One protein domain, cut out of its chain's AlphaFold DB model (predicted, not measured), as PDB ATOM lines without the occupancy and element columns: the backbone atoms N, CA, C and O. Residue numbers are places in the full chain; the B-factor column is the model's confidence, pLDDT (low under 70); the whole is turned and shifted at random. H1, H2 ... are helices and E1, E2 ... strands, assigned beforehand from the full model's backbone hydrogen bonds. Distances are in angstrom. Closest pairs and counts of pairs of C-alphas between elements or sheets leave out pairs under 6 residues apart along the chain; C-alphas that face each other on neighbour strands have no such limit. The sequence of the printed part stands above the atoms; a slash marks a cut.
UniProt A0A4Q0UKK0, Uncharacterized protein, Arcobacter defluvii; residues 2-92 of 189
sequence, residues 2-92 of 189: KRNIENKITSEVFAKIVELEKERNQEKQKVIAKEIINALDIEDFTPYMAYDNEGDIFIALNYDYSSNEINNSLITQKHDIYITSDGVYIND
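This is residues 2 to 92 of the 189 residues of an uncharacterized protein of Arcobacter defluvii (UniProt A0A4Q0UKK0). A twisted sheet of four antiparallel strands, in the order E1, E2, E3, E4, has the helical hairpin of H2 and H3 packed over one face, with the short helix H1 over the part of the sheet made by E3 and E4. Another short helix, H4, only grazes the sheet near E1 and E2. The printed part has 91 residues, with four named helices and four named strands in the order H1, H2, H3, E1, E2, H4, E3, E4; the class is mixed, helices and strands. The whole is compact and rounded, with a radius of gyration of the C-alphas of 12.2 A and spans of 33 by 29 by 21 A.

Find C-alpha 45 at (239.752, 153.499, 117.584); from there E1 runs through residues 45 to 51, 18.3 A, and E2 returns through residues 57 to 63, 19.3 A. E3 is residues 81 to 84 and E4 residues 87 to 90, ending at C-alpha 90 at (235.331, 142.158, 117.124). H3, the longest helix, is residues 26 to 39, 19.8 A, and H2 is residues 11 to 22, 16.9 A. H1 begins at C-alpha 2, at (237.912, 143.439, 123.675), and is residues 2 to 8; H4 is residues 70 to 76.

Look first at the hairpin of E1 and E2, at 148 degrees, where N 48 and O 60 are 2.9 A apart, within hydrogen-bond range. E2 and E3 are antiparallel at 147 degrees, with N 83 and O 59 at 2.9 A. E3 and E4 form a hairpin at 163 degrees, with N 82 and O 89 at 3.0 A. The domain has two layers, a sheet with H1, H2 and H3 on one face. H3 lies over E1 at a height over the sheet of 7.9 A and runs along the strands, at 7 degrees to E1 on the local plane; the closest C-alphas are those of Ile 37 and Pro 47, 5.5 A. H2 lies over E3 and runs slantwise to the strands, at 48 degrees to E3 on the local plane; the closest C-alphas are those of Ile 17 and Thr 84, 6.5 A. H2 and H3 touch, a hairpin at a shallow tilt of 18 degrees, opposite ways; their closest C-alphas, of Leu 20 and Gln 29, are 5.5 A apart. H1 only just lies over E3, with 3 of its C-alphas, and is apart from H2 and H3. H4 grazes the sheet with its residues 70 to 74; the C-alphas of Ala 50 and Leu 74, the closest of E1 and H4, are 6.5 A apart. In H1, H3 and H4 every O i to N i+4 pair is within hydrogen-bond range; in H2, 7 of 8 are.

The two C-alphas farthest apart, of Asn 25 and Tyr 65, are 33.8 A from each other. The sheet is only just strongly twisted, its C-alphas up to 4.2 A off the best plane. The printed part has no cut and no long link; that from E2 to H4, 6 residues, is short and the others are tight. Mean pLDDT of the printed part is 90.6, and no printed residue is under 70.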
ATOM      1  N   LYS A   2     239.307 143.417 123.196       87.75
ATOM      2  CA  LYS A   2     237.912 143.439 123.675       87.75
ATOM      3  C   LYS A   2     237.716 144.003 125.088       87.75
ATOM      4  O   LYS A   2     237.029 145.002 125.248       87.75
ATOM      5  N   ARG A   3     238.410 143.452 126.091       85.56
ATOM      6  CA  ARG A   3     238.330 143.947 127.482       85.56
ATOM      7  C   ARG A   3     238.733 145.415 127.645       85.56
ATOM      8  O   ARG A   3     238.252 146.073 128.554       85.56
ATOM      9  N   ASN A   4     239.647 145.915 126.810       85.69
ATOM     10  CA  ASN A   4     240.066 147.314 126.881       85.69
ATOM     11  C   ASN A   4     238.932 148.234 126.414       85.69
ATOM     12  O   ASN A   4     238.596 149.187 127.105       85.69
ATOM     13  N   ILE A   5     238.291 147.878 125.297       87.62
ATOM     14  CA  ILE A   5     237.118 148.582 124.763       87.62
ATOM     15  C   ILE A   5     235.973 148.542 125.781       87.62
ATOM     16  O   ILE A   5     235.440 149.585 126.143       87.62
ATOM     17  N   GLU A   6     235.645 147.359 126.311       89.81
ATOM     18  CA  GLU A   6     234.576 147.184 127.307       89.81
ATOM     19  C   GLU A   6     234.791 148.058 128.551       89.81
ATOM     20  O   GLU A   6     233.860 148.705 129.017       89.81
ATOM     21  N   ASN A   7     236.026 148.148 129.054       87.31
ATOM     22  CA  ASN A   7     236.354 148.974 130.222       87.31
ATOM     23  C   ASN A   7     236.255 150.486 129.960       87.31
ATOM     24  O   ASN A   7     236.207 151.265 130.913       87.31
ATOM     25  N   LYS A   8     236.279 150.912 128.693       87.81
ATOM     26  CA  LYS A   8     236.166 152.320 128.293       87.81
ATOM     27  C   LYS A   8     234.724 152.745 128.025       87.81
ATOM     28  O   LYS A   8     234.441 153.939 128.015       87.81
ATOM     29  N   ILE A   9     233.802 151.793 127.879       90.69
ATOM     30  CA  ILE A   9     232.373 152.077 127.753       90.69
ATOM     31  C   ILE A   9     231.811 152.362 129.150       90.69
ATOM     32  O   ILE A   9     231.691 151.477 129.996       90.69
ATOM     33  N   THR A  10     231.464 153.622 129.407       91.50
ATOM     34  CA  THR A  10     230.859 154.022 130.684       91.50
ATOM     35  C   THR A  10     229.417 153.526 130.788       91.50
ATOM     36  O   THR A  10     228.747 153.274 129.786       91.50
ATOM     37  N   SER A  11     228.887 153.439 132.011       91.31
ATOM     38  CA  SER A  11     227.480 153.071 132.226       91.31
ATOM     39  C   SER A  11     226.498 154.043 131.557       91.31
ATOM     40  O   SER A  11     225.415 153.626 131.155       91.31
ATOM     41  N   GLU A  12     226.872 155.318 131.414       92.94
ATOM     42  CA  GLU A  12     226.075 156.319 130.694       92.94
ATOM     43  C   GLU A  12     226.042 156.027 129.192       92.94
ATOM     44  O   GLU A  12     224.966 155.986 128.596       92.94
ATOM     45  N   VAL A  13     227.204 155.758 128.588       93.12
ATOM     46  CA  VAL A  13     227.290 155.385 127.170       93.12
ATOM     47  C   VAL A  13     226.525 154.087 126.911       93.12
ATOM     48  O   VAL A  13     225.758 154.007 125.954       93.12
ATOM     49  N   PHE A  14     226.650 153.104 127.801       93.31
ATOM     50  CA  PHE A  14     225.903 151.852 127.712       93.31
ATOM     51  C   PHE A  14     224.383 152.066 127.769       93.31
ATOM     52  O   PHE A  14     223.648 151.498 126.963       93.31
ATOM     53  N   ALA A  15     223.895 152.924 128.671       94.88
ATOM     54  CA  ALA A  15     222.472 153.256 128.741       94.88
ATOM     55  C   ALA A  15     221.961 153.890 127.435       94.88
ATOM     56  O   ALA A  15     220.868 153.551 126.984       94.88
ATOM     57  N   LYS A  16     222.771 154.744 126.796       96.06
ATOM     58  CA  LYS A  16     222.443 155.336 125.490       96.06
ATOM     59  C   LYS A  16     222.462 154.317 124.354       96.06
ATOM     60  O   LYS A  16     221.630 154.415 123.463       96.06
ATOM     61  N   ILE A  17     223.349 153.321 124.386       95.38
ATOM     62  CA  ILE A  17     223.340 152.213 123.412       95.38
ATOM     63  C   ILE A  17     222.031 151.418 123.527       95.38
ATOM     64  O   ILE A  17     221.378 151.154 122.522       95.38
ATOM     65  N   VAL A  18     221.583 151.121 124.752       95.38
ATOM     66  CA  VAL A  18     220.279 150.471 124.987       95.38
ATOM     67  C   VAL A  18     219.110 151.338 124.497       95.38
ATOM     68  O   VAL A  18     218.104 150.807 124.022       95.38
ATOM     69  N   GLU A  19     219.199 152.661 124.651       96.56
ATOM     70  CA  GLU A  19     218.196 153.602 124.138       96.56
ATOM     71  C   GLU A  19     218.177 153.625 122.603       96.56
ATOM     72  O   GLU A  19     217.101 153.539 122.008       96.56
ATOM     73  N   LEU A  20     219.357 153.666 121.977       96.56
ATOM     74  CA  LEU A  20     219.545 153.664 120.528       96.56
ATOM     75  C   LEU A  20     218.855 152.461 119.874       96.56
ATOM     76  O   LEU A  20     218.064 152.647 118.955       96.56
ATOM     77  N   GLU A  21     219.087 151.254 120.396       94.44
ATOM     78  CA  GLU A  21     218.523 150.003 119.858       94.44
ATOM     79  C   GLU A  21     216.994 149.894 120.005       94.44
ATOM     80  O   GLU A  21     216.339 149.125 119.298       94.44
ATOM     81  N   LYS A  22     216.397 150.639 120.943       94.81
ATOM     82  CA  LYS A  22     214.941 150.636 121.180       94.81
ATOM     83  C   LYS A  22     214.208 151.729 120.414       94.81
ATOM     84  O   LYS A  22     212.998 151.608 120.199       94.81
ATOM     85  N   GLU A  23     214.898 152.808 120.061       95.50
ATOM     86  CA  GLU A  23     214.321 153.930 119.334       95.50
ATOM     87  C   GLU A  23     214.037 153.525 117.882       95.50
ATOM     88  O   GLU A  23     214.861 152.906 117.222       95.50
ATOM     89  N   ARG A  24     212.849 153.873 117.381       91.50
ATOM     90  CA  ARG A  24     212.395 153.539 116.016       91.50
ATOM     91  C   ARG A  24     212.384 154.750 115.091       91.50
ATOM     92  O   ARG A  24     212.196 154.624 113.886       91.50
ATOM     93  N   ASN A  25     212.538 155.948 115.648       94.12
ATOM     94  CA  ASN A  25     212.673 157.172 114.883       94.12
ATOM     95  C   ASN A  25     214.147 157.410 114.522       94.12
ATOM     96  O   ASN A  25     214.956 157.747 115.385       94.12
ATOM     97  N   GLN A  26     214.471 157.320 113.232       92.06
ATOM     98  CA  GLN A  26     215.841 157.499 112.737       92.06
ATOM     99  C   GLN A  26     216.469 158.856 113.090       92.06
ATOM    100  O   GLN A  26     217.665 158.927 113.354       92.06
ATOM    101  N   GLU A  27     215.703 159.951 113.124       94.38
ATOM    102  CA  GLU A  27     216.262 161.260 113.493       94.38
ATOM    103  C   GLU A  27     216.662 161.306 114.968       94.38
ATOM    104  O   GLU A  27     217.692 161.884 115.314       94.38
ATOM    105  N   LYS A  28     215.904 160.634 115.839       95.69
ATOM    106  CA  LYS A  28     216.285 160.474 117.245       95.69
ATOM    107  C   LYS A  28     217.464 159.520 117.417       95.69
ATOM    108  O   LYS A  28     218.383 159.857 118.157       95.69
ATOM    109  N   GLN A  29     217.494 158.404 116.683       96.62
ATOM    110  CA  GLN A  29     218.654 157.507 116.663       96.62
ATOM    111  C   GLN A  29     219.938 158.265 116.286       96.62
ATOM    112  O   GLN A  29     220.952 158.116 116.958       96.62
ATOM    113  N   LYS A  30     219.897 159.157 115.282       96.25
ATOM    114  CA  LYS A  30     221.051 159.999 114.904       96.25
ATOM    115  C   LYS A  30     221.534 160.901 116.038       96.25
ATOM    116  O   LYS A  30     222.738 161.123 116.161       96.25
ATOM    117  N   VAL A  31     220.620 161.468 116.827       97.38
ATOM    118  CA  VAL A  31     220.980 162.307 117.982       97.38
ATOM    119  C   VAL A  31     221.676 161.457 119.041       97.38
ATOM    120  O   VAL A  31     222.796 161.783 119.428       97.38
ATOM    121  N   ILE A  32     221.071 160.328 119.423       96.94
ATOM    122  CA  ILE A  32     221.624 159.405 120.424       96.94
ATOM    123  C   ILE A  32     222.991 158.872 119.970       96.94
ATOM    124  O   ILE A  32     223.955 158.894 120.735       96.94
ATOM    125  N   ALA A  33     223.117 158.465 118.704       96.44
ATOM    126  CA  ALA A  33     224.363 157.955 118.145       96.44
ATOM    127  C   ALA A  33     225.494 158.990 118.197       96.44
ATOM    128  O   ALA A  33     226.611 158.659 118.582       96.44
ATOM    129  N   LYS A  34     225.212 160.261 117.880       96.19
ATOM    130  CA  LYS A  34     226.205 161.342 118.007       96.19
ATOM    131  C   LYS A  34     226.644 161.553 119.449       96.19
ATOM    132  O   LYS A  34     227.822 161.789 119.690       96.19
ATOM    133  N   GLU A  35     225.719 161.475 120.401       96.31
ATOM    134  CA  GLU A  35     226.067 161.576 121.817       96.31
ATOM    135  C   GLU A  35     226.963 160.423 122.273       96.31
ATOM    136  O   GLU A  35     227.900 160.660 123.031       96.31
ATOM    137  N   ILE A  36     226.709 159.203 121.788       95.38
ATOM    138  CA  ILE A  36     227.563 158.041 122.055       95.38
ATOM    139  C   ILE A  36     228.953 158.246 121.443       95.38
ATOM    140  O   ILE A  36     229.942 158.150 122.160       95.38
ATOM    141  N   ILE A  37     229.035 158.580 120.151       92.88
ATOM    142  CA  ILE A  37     230.303 158.795 119.429       92.88
ATOM    143  C   ILE A  37     231.149 159.873 120.113       92.88
ATOM    144  O   ILE A  37     232.334 159.666 120.334       92.88
ATOM    145  N   ASN A  38     230.536 160.992 120.507       91.25
ATOM    146  CA  ASN A  38     231.238 162.083 121.187       91.25
ATOM    147  C   ASN A  38     231.730 161.710 122.596       91.25
ATOM    148  O   ASN A  38     232.621 162.374 123.120       91.25
ATOM    149  N   ALA A  39     231.119 160.708 123.231       91.94
ATOM    150  CA  ALA A  39     231.490 160.236 124.562       91.94
ATOM    151  C   ALA A  39     232.455 159.037 124.530       91.94
ATOM    152  O   ALA A  39     233.066 158.719 125.551       91.94
ATOM    153  N   LEU A  40     232.585 158.363 123.384       91.31
ATOM    154  CA  LEU A  40     233.516 157.261 123.185       91.31
ATOM    155  C   LEU A  40     234.907 157.807 122.857       91.31
ATOM    156  O   LEU A  40     235.175 158.232 121.740       91.31
ATOM    157  N   ASP A  41     235.797 157.743 123.842       85.38
ATOM    158  CA  ASP A  41     237.221 158.038 123.691       85.38
ATOM    159  C   ASP A  41     238.025 156.765 123.984       85.38
ATOM    160  O   ASP A  41     238.249 156.381 125.142       85.38
ATOM    161  N   ILE A  42     238.368 156.039 122.917       86.38
ATOM    162  CA  ILE A  42     239.056 154.751 122.986       86.38
ATOM    163  C   ILE A  42     240.305 154.845 122.114       86.38
ATOM    164  O   ILE A  42     240.215 155.000 120.903       86.38
ATOM    165  N   GLU A  43     241.466 154.724 122.751       82.19
ATOM    166  CA  GLU A  43     242.767 154.721 122.080       82.19
ATOM    167  C   GLU A  43     242.810 153.702 120.935       82.19
ATOM    168  O   GLU A  43     242.382 152.562 121.119       82.19
ATOM    169  N   ASP A  44     243.370 154.116 119.795       84.62
ATOM    170  CA  ASP A  44     243.481 153.364 118.535       84.62
ATOM    171  C   ASP A  44     242.166 153.137 117.770       84.62
ATOM    172  O   ASP A  44     242.158 152.386 116.787       84.62
ATOM    173  N   PHE A  45     241.047 153.713 118.218       90.25
ATOM    174  CA  PHE A  45     239.752 153.499 117.584       90.25
ATOM    175  C   PHE A  45     239.011 154.792 117.284       90.25
ATOM    176  O   PHE A  45     238.829 155.657 118.140       90.25
ATOM    177  N   THR A  46     238.434 154.841 116.089       90.06
ATOM    178  CA  THR A  46     237.538 155.915 115.671       90.06
ATOM    179  C   THR A  46     236.082 155.429 115.697       90.06
ATOM    180  O   THR A  46     235.711 154.596 114.863       90.06
ATOM    181  N   PRO A  47     235.229 155.914 116.620       93.31
ATOM    182  CA  PRO A  47     233.809 155.581 116.630       93.31
ATOM    183  C   PRO A  47     233.064 156.245 115.470       93.31
ATOM    184  O   PRO A  47     233.275 157.416 115.154       93.31
ATOM    185  N   TYR A  48     232.139 155.510 114.857       93.44
ATOM    186  CA  TYR A  48     231.284 156.026 113.796       93.44
ATOM    187  C   TYR A  48     229.902 155.376 113.794       93.44
ATOM    188  O   TYR A  48     229.651 154.329 114.391       93.44
ATOM    189  N   MET A  49     228.987 156.048 113.105       94.81
ATOM    190  CA  MET A  49     227.619 155.598 112.905       94.81
ATOM    191  C   MET A  49     227.560 154.640 111.713       94.81
ATOM    192  O   MET A  49     227.982 155.009 110.616       94.81
ATOM    193  N   ALA A  50     226.999 153.454 111.919       93.88
ATOM    194  CA  ALA A  50     226.734 152.466 110.879       93.88
ATOM    195  C   ALA A  50     225.238 152.117 110.845       93.88
ATOM    196  O   ALA A  50     224.472 152.551 111.707       93.88
ATOM    197  N   TYR A  51     224.822 151.381 109.817       92.50
ATOM    198  CA  TYR A  51     223.426 151.020 109.585       92.50
ATOM    199  C   TYR A  51     223.333 149.525 109.373       92.50
ATOM    200  O   TYR A  51     224.104 148.987 108.581       92.50
ATOM    201  N   ASP A  52     222.412 148.872 110.068       89.19
ATOM    202  CA  ASP A  52     222.152 147.460 109.840       89.19
ATOM    203  C   ASP A  52     221.331 147.234 108.556       89.19
ATOM    204  O   ASP A  52     220.996 148.161 107.810       89.19
ATOM    205  N   ASN A  53     220.995 145.973 108.284       87.12
ATOM    206  CA  ASN A  53     220.219 145.600 107.099       87.12
ATOM    207  C   ASN A  53     218.776 146.144 107.111       87.12
ATOM    208  O   ASN A  53     218.139 146.181 106.057       87.12
ATOM    209  N   GLU A  54     218.252 146.531 108.275       87.25
ATOM    210  CA  GLU A  54     216.916 147.114 108.448       87.25
ATOM    211  C   GLU A  54     216.954 148.654 108.359       87.25
ATOM    212  O   GLU A  54     215.911 149.300 108.233       87.25
ATOM    213  N   GLY A  55     218.157 149.240 108.323       86.75
ATOM    214  CA  GLY A  55     218.388 150.680 108.290       86.75
ATOM    215  C   GLY A  55     218.366 151.330 109.674       86.75
ATOM    216  O   GLY A  55     218.295 152.562 109.751       86.75
ATOM    217  N   ASP A  56     218.418 150.529 110.740       90.94
ATOM    218  CA  ASP A  56     218.570 150.992 112.115       90.94
ATOM    219  C   ASP A  56     220.046 151.325 112.391       90.94
ATOM    220  O   ASP A  56     220.977 150.695 111.877       90.94
ATOM    221  N   ILE A  57     220.266 152.385 113.172       95.00
ATOM    222  CA  ILE A  57     221.609 152.886 113.466       95.00
ATOM    223  C   ILE A  57     222.249 152.085 114.601       95.00
ATOM    224  O   ILE A  57     221.672 151.951 115.678       95.00
ATOM    225  N   PHE A  58     223.504 151.685 114.403       94.69
ATOM    226  CA  PHE A  58     224.363 151.145 115.456       94.69
ATOM    227  C   PHE A  58     225.735 151.830 115.476       94.69
ATOM    228  O   PHE A  58     226.095 152.593 114.572       94.69
ATOM    229  N   ILE A  59     226.503 151.576 116.538       95.75
ATOM    230  CA  ILE A  59     227.833 152.159 116.728       95.75
ATOM    231  C   ILE A  59     228.904 151.144 116.350       95.75
ATOM    232  O   ILE A  59     228.990 150.060 116.932       95.75
ATOM    233  N   ALA A  60     229.742 151.529 115.396       94.75
ATOM    234  CA  ALA A  60     230.924 150.789 114.991       94.75
ATOM    235  C   ALA A  60     232.194 151.532 115.419       94.75
ATOM    236  O   ALA A  60     232.179 152.752 115.594       94.75
ATOM    237  N   LEU A  61     233.294 150.800 115.584       92.75
ATOM    238  CA  LEU A  61     234.622 151.376 115.779       92.75
ATOM    239  C   LEU A  61     235.526 150.935 114.629       92.75
ATOM    240  O   LEU A  61     235.582 149.747 114.308       92.75
ATOM    241  N   ASN A  62     236.222 151.893 114.022       91.19
ATOM    242  CA  ASN A  62     237.282 151.628 113.057       91.19
ATOM    243  C   ASN A  62     238.589 151.528 113.820       91.19
ATOM    244  O   ASN A  62     238.853 152.398 114.646       91.19
ATOM    245  N   TYR A  63     239.398 150.515 113.550       89.25
ATOM    246  CA  TYR A  63     240.734 150.465 114.122       89.25
ATOM    247  C   TYR A  63     241.678 151.333 113.294       89.25
ATOM    248  O   TYR A  63     241.693 151.237 112.069       89.25
ATOM    249  N   ASP A  64     242.475 152.176 113.942       82.12
ATOM    250  CA  ASP A  64     243.311 153.169 113.251       82.12
ATOM    251  C   ASP A  64     244.409 152.526 112.387       82.12
ATOM    252  O   ASP A  64     244.896 153.130 111.434       82.12
ATOM    253  N   TYR A  65     244.767 151.274 112.689       82.38
ATOM    254  CA  TYR A  65     245.720 150.473 111.916       82.38
ATOM    255  C   TYR A  65     245.041 149.544 110.898       82.38
ATOM    256  O   TYR A  65     245.720 148.783 110.210       82.38
ATOM    257  N   SER A  66     243.706 149.561 110.816       81.19
ATOM    258  CA  SER A  66     242.967 148.801 109.809       81.19
ATOM    259  C   SER A  66     243.218 149.376 108.422       81.19
ATOM    260  O   SER A  66     243.222 150.588 108.217       81.19
ATOM    261  N   SER A  67     243.371 148.493 107.438       71.88
ATOM    262  CA  SER A  67     243.375 148.882 106.025       71.88
ATOM    263  C   SER A  67     241.972 149.212 105.504       71.88
ATOM    264  O   SER A  67     241.832 149.764 104.411       71.88
ATOM    265  N   ASN A  68     240.926 148.891 106.274       78.56
ATOM    266  CA  ASN A  68     239.560 149.269 105.956       78.56
ATOM    267  C   ASN A  68     239.256 150.649 106.532       78.56
ATOM    268  O   ASN A  68     239.149 150.839 107.739       78.56
ATOM    269  N   GLU A  69     239.082 151.620 105.642       83.56
ATOM    270  CA  GLU A  69     238.539 152.918 106.016       83.56
ATOM    271  C   GLU A  69     237.044 152.811 106.335       83.56
ATOM    272  O   GLU A  69     236.323 152.012 105.731       83.56
ATOM    273  N   ILE A  70     236.548 153.725 107.174       87.75
ATOM    274  CA  ILE A  70     235.124 153.838 107.538       87.75
ATOM    275  C   ILE A  70     234.215 153.797 106.301       87.75
ATOM    276  O   ILE A  70     233.212 153.087 106.285       87.75
ATOM    277  N   ASN A  71     234.577 154.516 105.234       86.69
ATOM    278  CA  ASN A  71     233.798 154.536 103.993       86.69
ATOM    279  C   ASN A  71     233.691 153.143 103.356       86.69
ATOM    280  O   ASN A  71     232.621 152.756 102.888       86.69
ATOM    281  N   ASN A  72     234.786 152.378 103.361       86.88
ATOM    282  CA  ASN A  72     234.800 151.018 102.838       86.88
ATOM    283  C   ASN A  72     233.987 150.076 103.735       86.88
ATOM    284  O   ASN A  72     233.213 149.259 103.233       86.88
ATOM    285  N   SER A  73     234.089 150.229 105.057       90.31
ATOM    286  CA  SER A  73     233.277 149.468 106.012       90.31
ATOM    287  C   SER A  73     231.781 149.724 105.834       90.31
ATOM    288  O   SER A  73     231.006 148.773 105.831       90.31
ATOM    289  N   LEU A  74     231.366 150.972 105.594       89.75
ATOM    290  CA  LEU A  74     229.964 151.321 105.329       89.75
ATOM    291  C   LEU A  74     229.431 150.704 104.023       89.75
ATOM    292  O   LEU A  74     228.276 150.283 103.969       89.75
ATOM    293  N   ILE A  75     230.261 150.627 102.977       87.94
ATOM    294  CA  ILE A  75     229.883 150.024 101.685       87.94
ATOM    295  C   ILE A  75     229.805 148.499 101.790       87.94
ATOM    296  O   ILE A  75     228.885 147.878 101.261       87.94
ATOM    297  N   THR A  76     230.794 147.890 102.441       88.06
ATOM    298  CA  THR A  76     230.945 146.431 102.497       88.06
ATOM    299  C   THR A  76     230.191 145.786 103.653       88.06
ATOM    300  O   THR A  76     230.083 144.560 103.674       88.06
ATOM    301  N   GLN A  77     229.685 146.591 104.597       87.38
ATOM    302  CA  GLN A  77     229.078 146.147 105.856       87.38
ATOM    303  C   GLN A  77     230.038 145.295 106.706       87.38
ATOM    304  O   GLN A  77     229.628 144.446 107.497       87.38
ATOM    305  N   LYS A  78     231.349 145.503 106.521       88.44
ATOM    306  CA  LYS A  78     232.417 144.840 107.276       88.44
ATOM    307  C   LYS A  78     233.063 145.852 108.209       88.44
ATOM    308  O   LYS A  78     233.922 146.635 107.803       88.44
ATOM    309  N   HIS A  79     232.616 145.828 109.455       90.88
ATOM    310  CA  HIS A  79     233.108 146.693 110.519       90.88
ATOM    311  C   HIS A  79     234.138 145.933 111.358       90.88
ATOM    312  O   HIS A  79     233.922 144.761 111.667       90.88
ATOM    313  N   ASP A  80     235.237 146.590 111.738       88.75
ATOM    314  CA  ASP A  80     236.259 145.971 112.594       88.75
ATOM    315  C   ASP A  80     235.649 145.567 113.940       88.75
ATOM    316  O   ASP A  80     235.841 144.446 114.423       88.75
ATOM    317  N   ILE A  81     234.879 146.490 114.524       92.50
ATOM    318  CA  ILE A  81     234.182 146.322 115.792       92.50
ATOM    319  C   ILE A  81     232.801 146.963 115.708       92.50
ATOM    320  O   ILE A  81     232.636 148.034 115.122       92.50
ATOM    321  N   TYR A  82     231.827 146.355 116.372       92.56
ATOM    322  CA  TYR A  82     230.542 146.980 116.665       92.56
ATOM    323  C   TYR A  82     230.155 146.770 118.128       92.56
ATOM    324  O   TYR A  82     230.537 145.781 118.766       92.56
ATOM    325  N   ILE A  83     229.438 147.749 118.672       92.81
ATOM    326  CA  ILE A  83     229.001 147.780 120.064       92.81
ATOM    327  C   ILE A  83     227.481 147.655 120.090       92.81
ATOM    328  O   ILE A  83     226.785 148.435 119.439       92.81
ATOM    329  N   THR A  84     226.985 146.706 120.877       91.19
ATOM    330  CA  THR A  84     225.558 146.535 121.165       91.19
ATOM    331  C   THR A  84     225.318 146.548 122.673       91.19
ATOM    332  O   THR A  84     226.261 146.541 123.474       91.19
ATOM    333  N   SER A  85     224.051 146.543 123.081       88.94
ATOM    334  CA  SER A  85     223.672 146.371 124.486       88.94
ATOM    335  C   SER A  85     224.107 145.019 125.065       88.94
ATOM    336  O   SER A  85     224.285 144.905 126.275       88.94
ATOM    337  N   ASP A  86     224.348 144.015 124.223       87.94
ATOM    338  CA  ASP A  86     224.820 142.694 124.648       87.94
ATOM    339  C   ASP A  86     226.355 142.613 124.756       87.94
ATOM    340  O   ASP A  86     226.893 141.675 125.353       87.94
ATOM    341  N   GLY A  87     227.078 143.604 124.222       88.56
ATOM    342  CA  GLY A  87     228.517 143.760 124.418       88.56
ATOM    343  C   GLY A  87     229.283 144.214 123.178       88.56
ATOM    344  O   GLY A  87     228.737 144.770 122.228       88.56
ATOM    345  N   VAL A  88     230.600 143.989 123.209       92.81
ATOM    346  CA  VAL A  88     231.529 144.378 122.137       92.81
ATOM    347  C   VAL A  88     231.862 143.172 121.266       92.81
ATOM    348  O   VAL A  88     232.314 142.130 121.765       92.81
ATOM    349  N   TYR A  89     231.702 143.326 119.957       92.00
ATOM    350  CA  TYR A  89     231.986 142.293 118.968       92.00
ATOM    351  C   TYR A  89     233.124 142.747 118.069       92.00
ATOM    352  O   TYR A  89     233.081 143.841 117.522       92.00
ATOM    353  N   ILE A  90     234.143 141.901 117.939       90.12
ATOM    354  CA  ILE A  90     235.331 142.158 117.124       90.12
ATOM    355  C   ILE A  90     235.332 141.130 115.999       90.12
ATOM    356  O   ILE A  90     235.184 139.940 116.286       90.12
ATOM    357  N   ASN A  91     235.476 141.582 114.755       83.56
ATOM    358  CA  ASN A  91     235.424 140.708 113.584       83.56
ATOM    359  C   ASN A  91     236.601 139.714 113.563       83.56
ATOM    360  O   ASN A  91     236.373 138.511 113.478       83.56
ATOM    361  N   ASP A  92     237.835 140.205 113.730       86.25
ATOM    362  CA  ASP A  92     239.026 139.370 113.936       86.25
ATOM    363  C   ASP A  92     240.026 140.059 114.882       86.25
ATOM    364  O   ASP A  92     240.742 140.989 114.516       86.25
TER     365      ASP A  92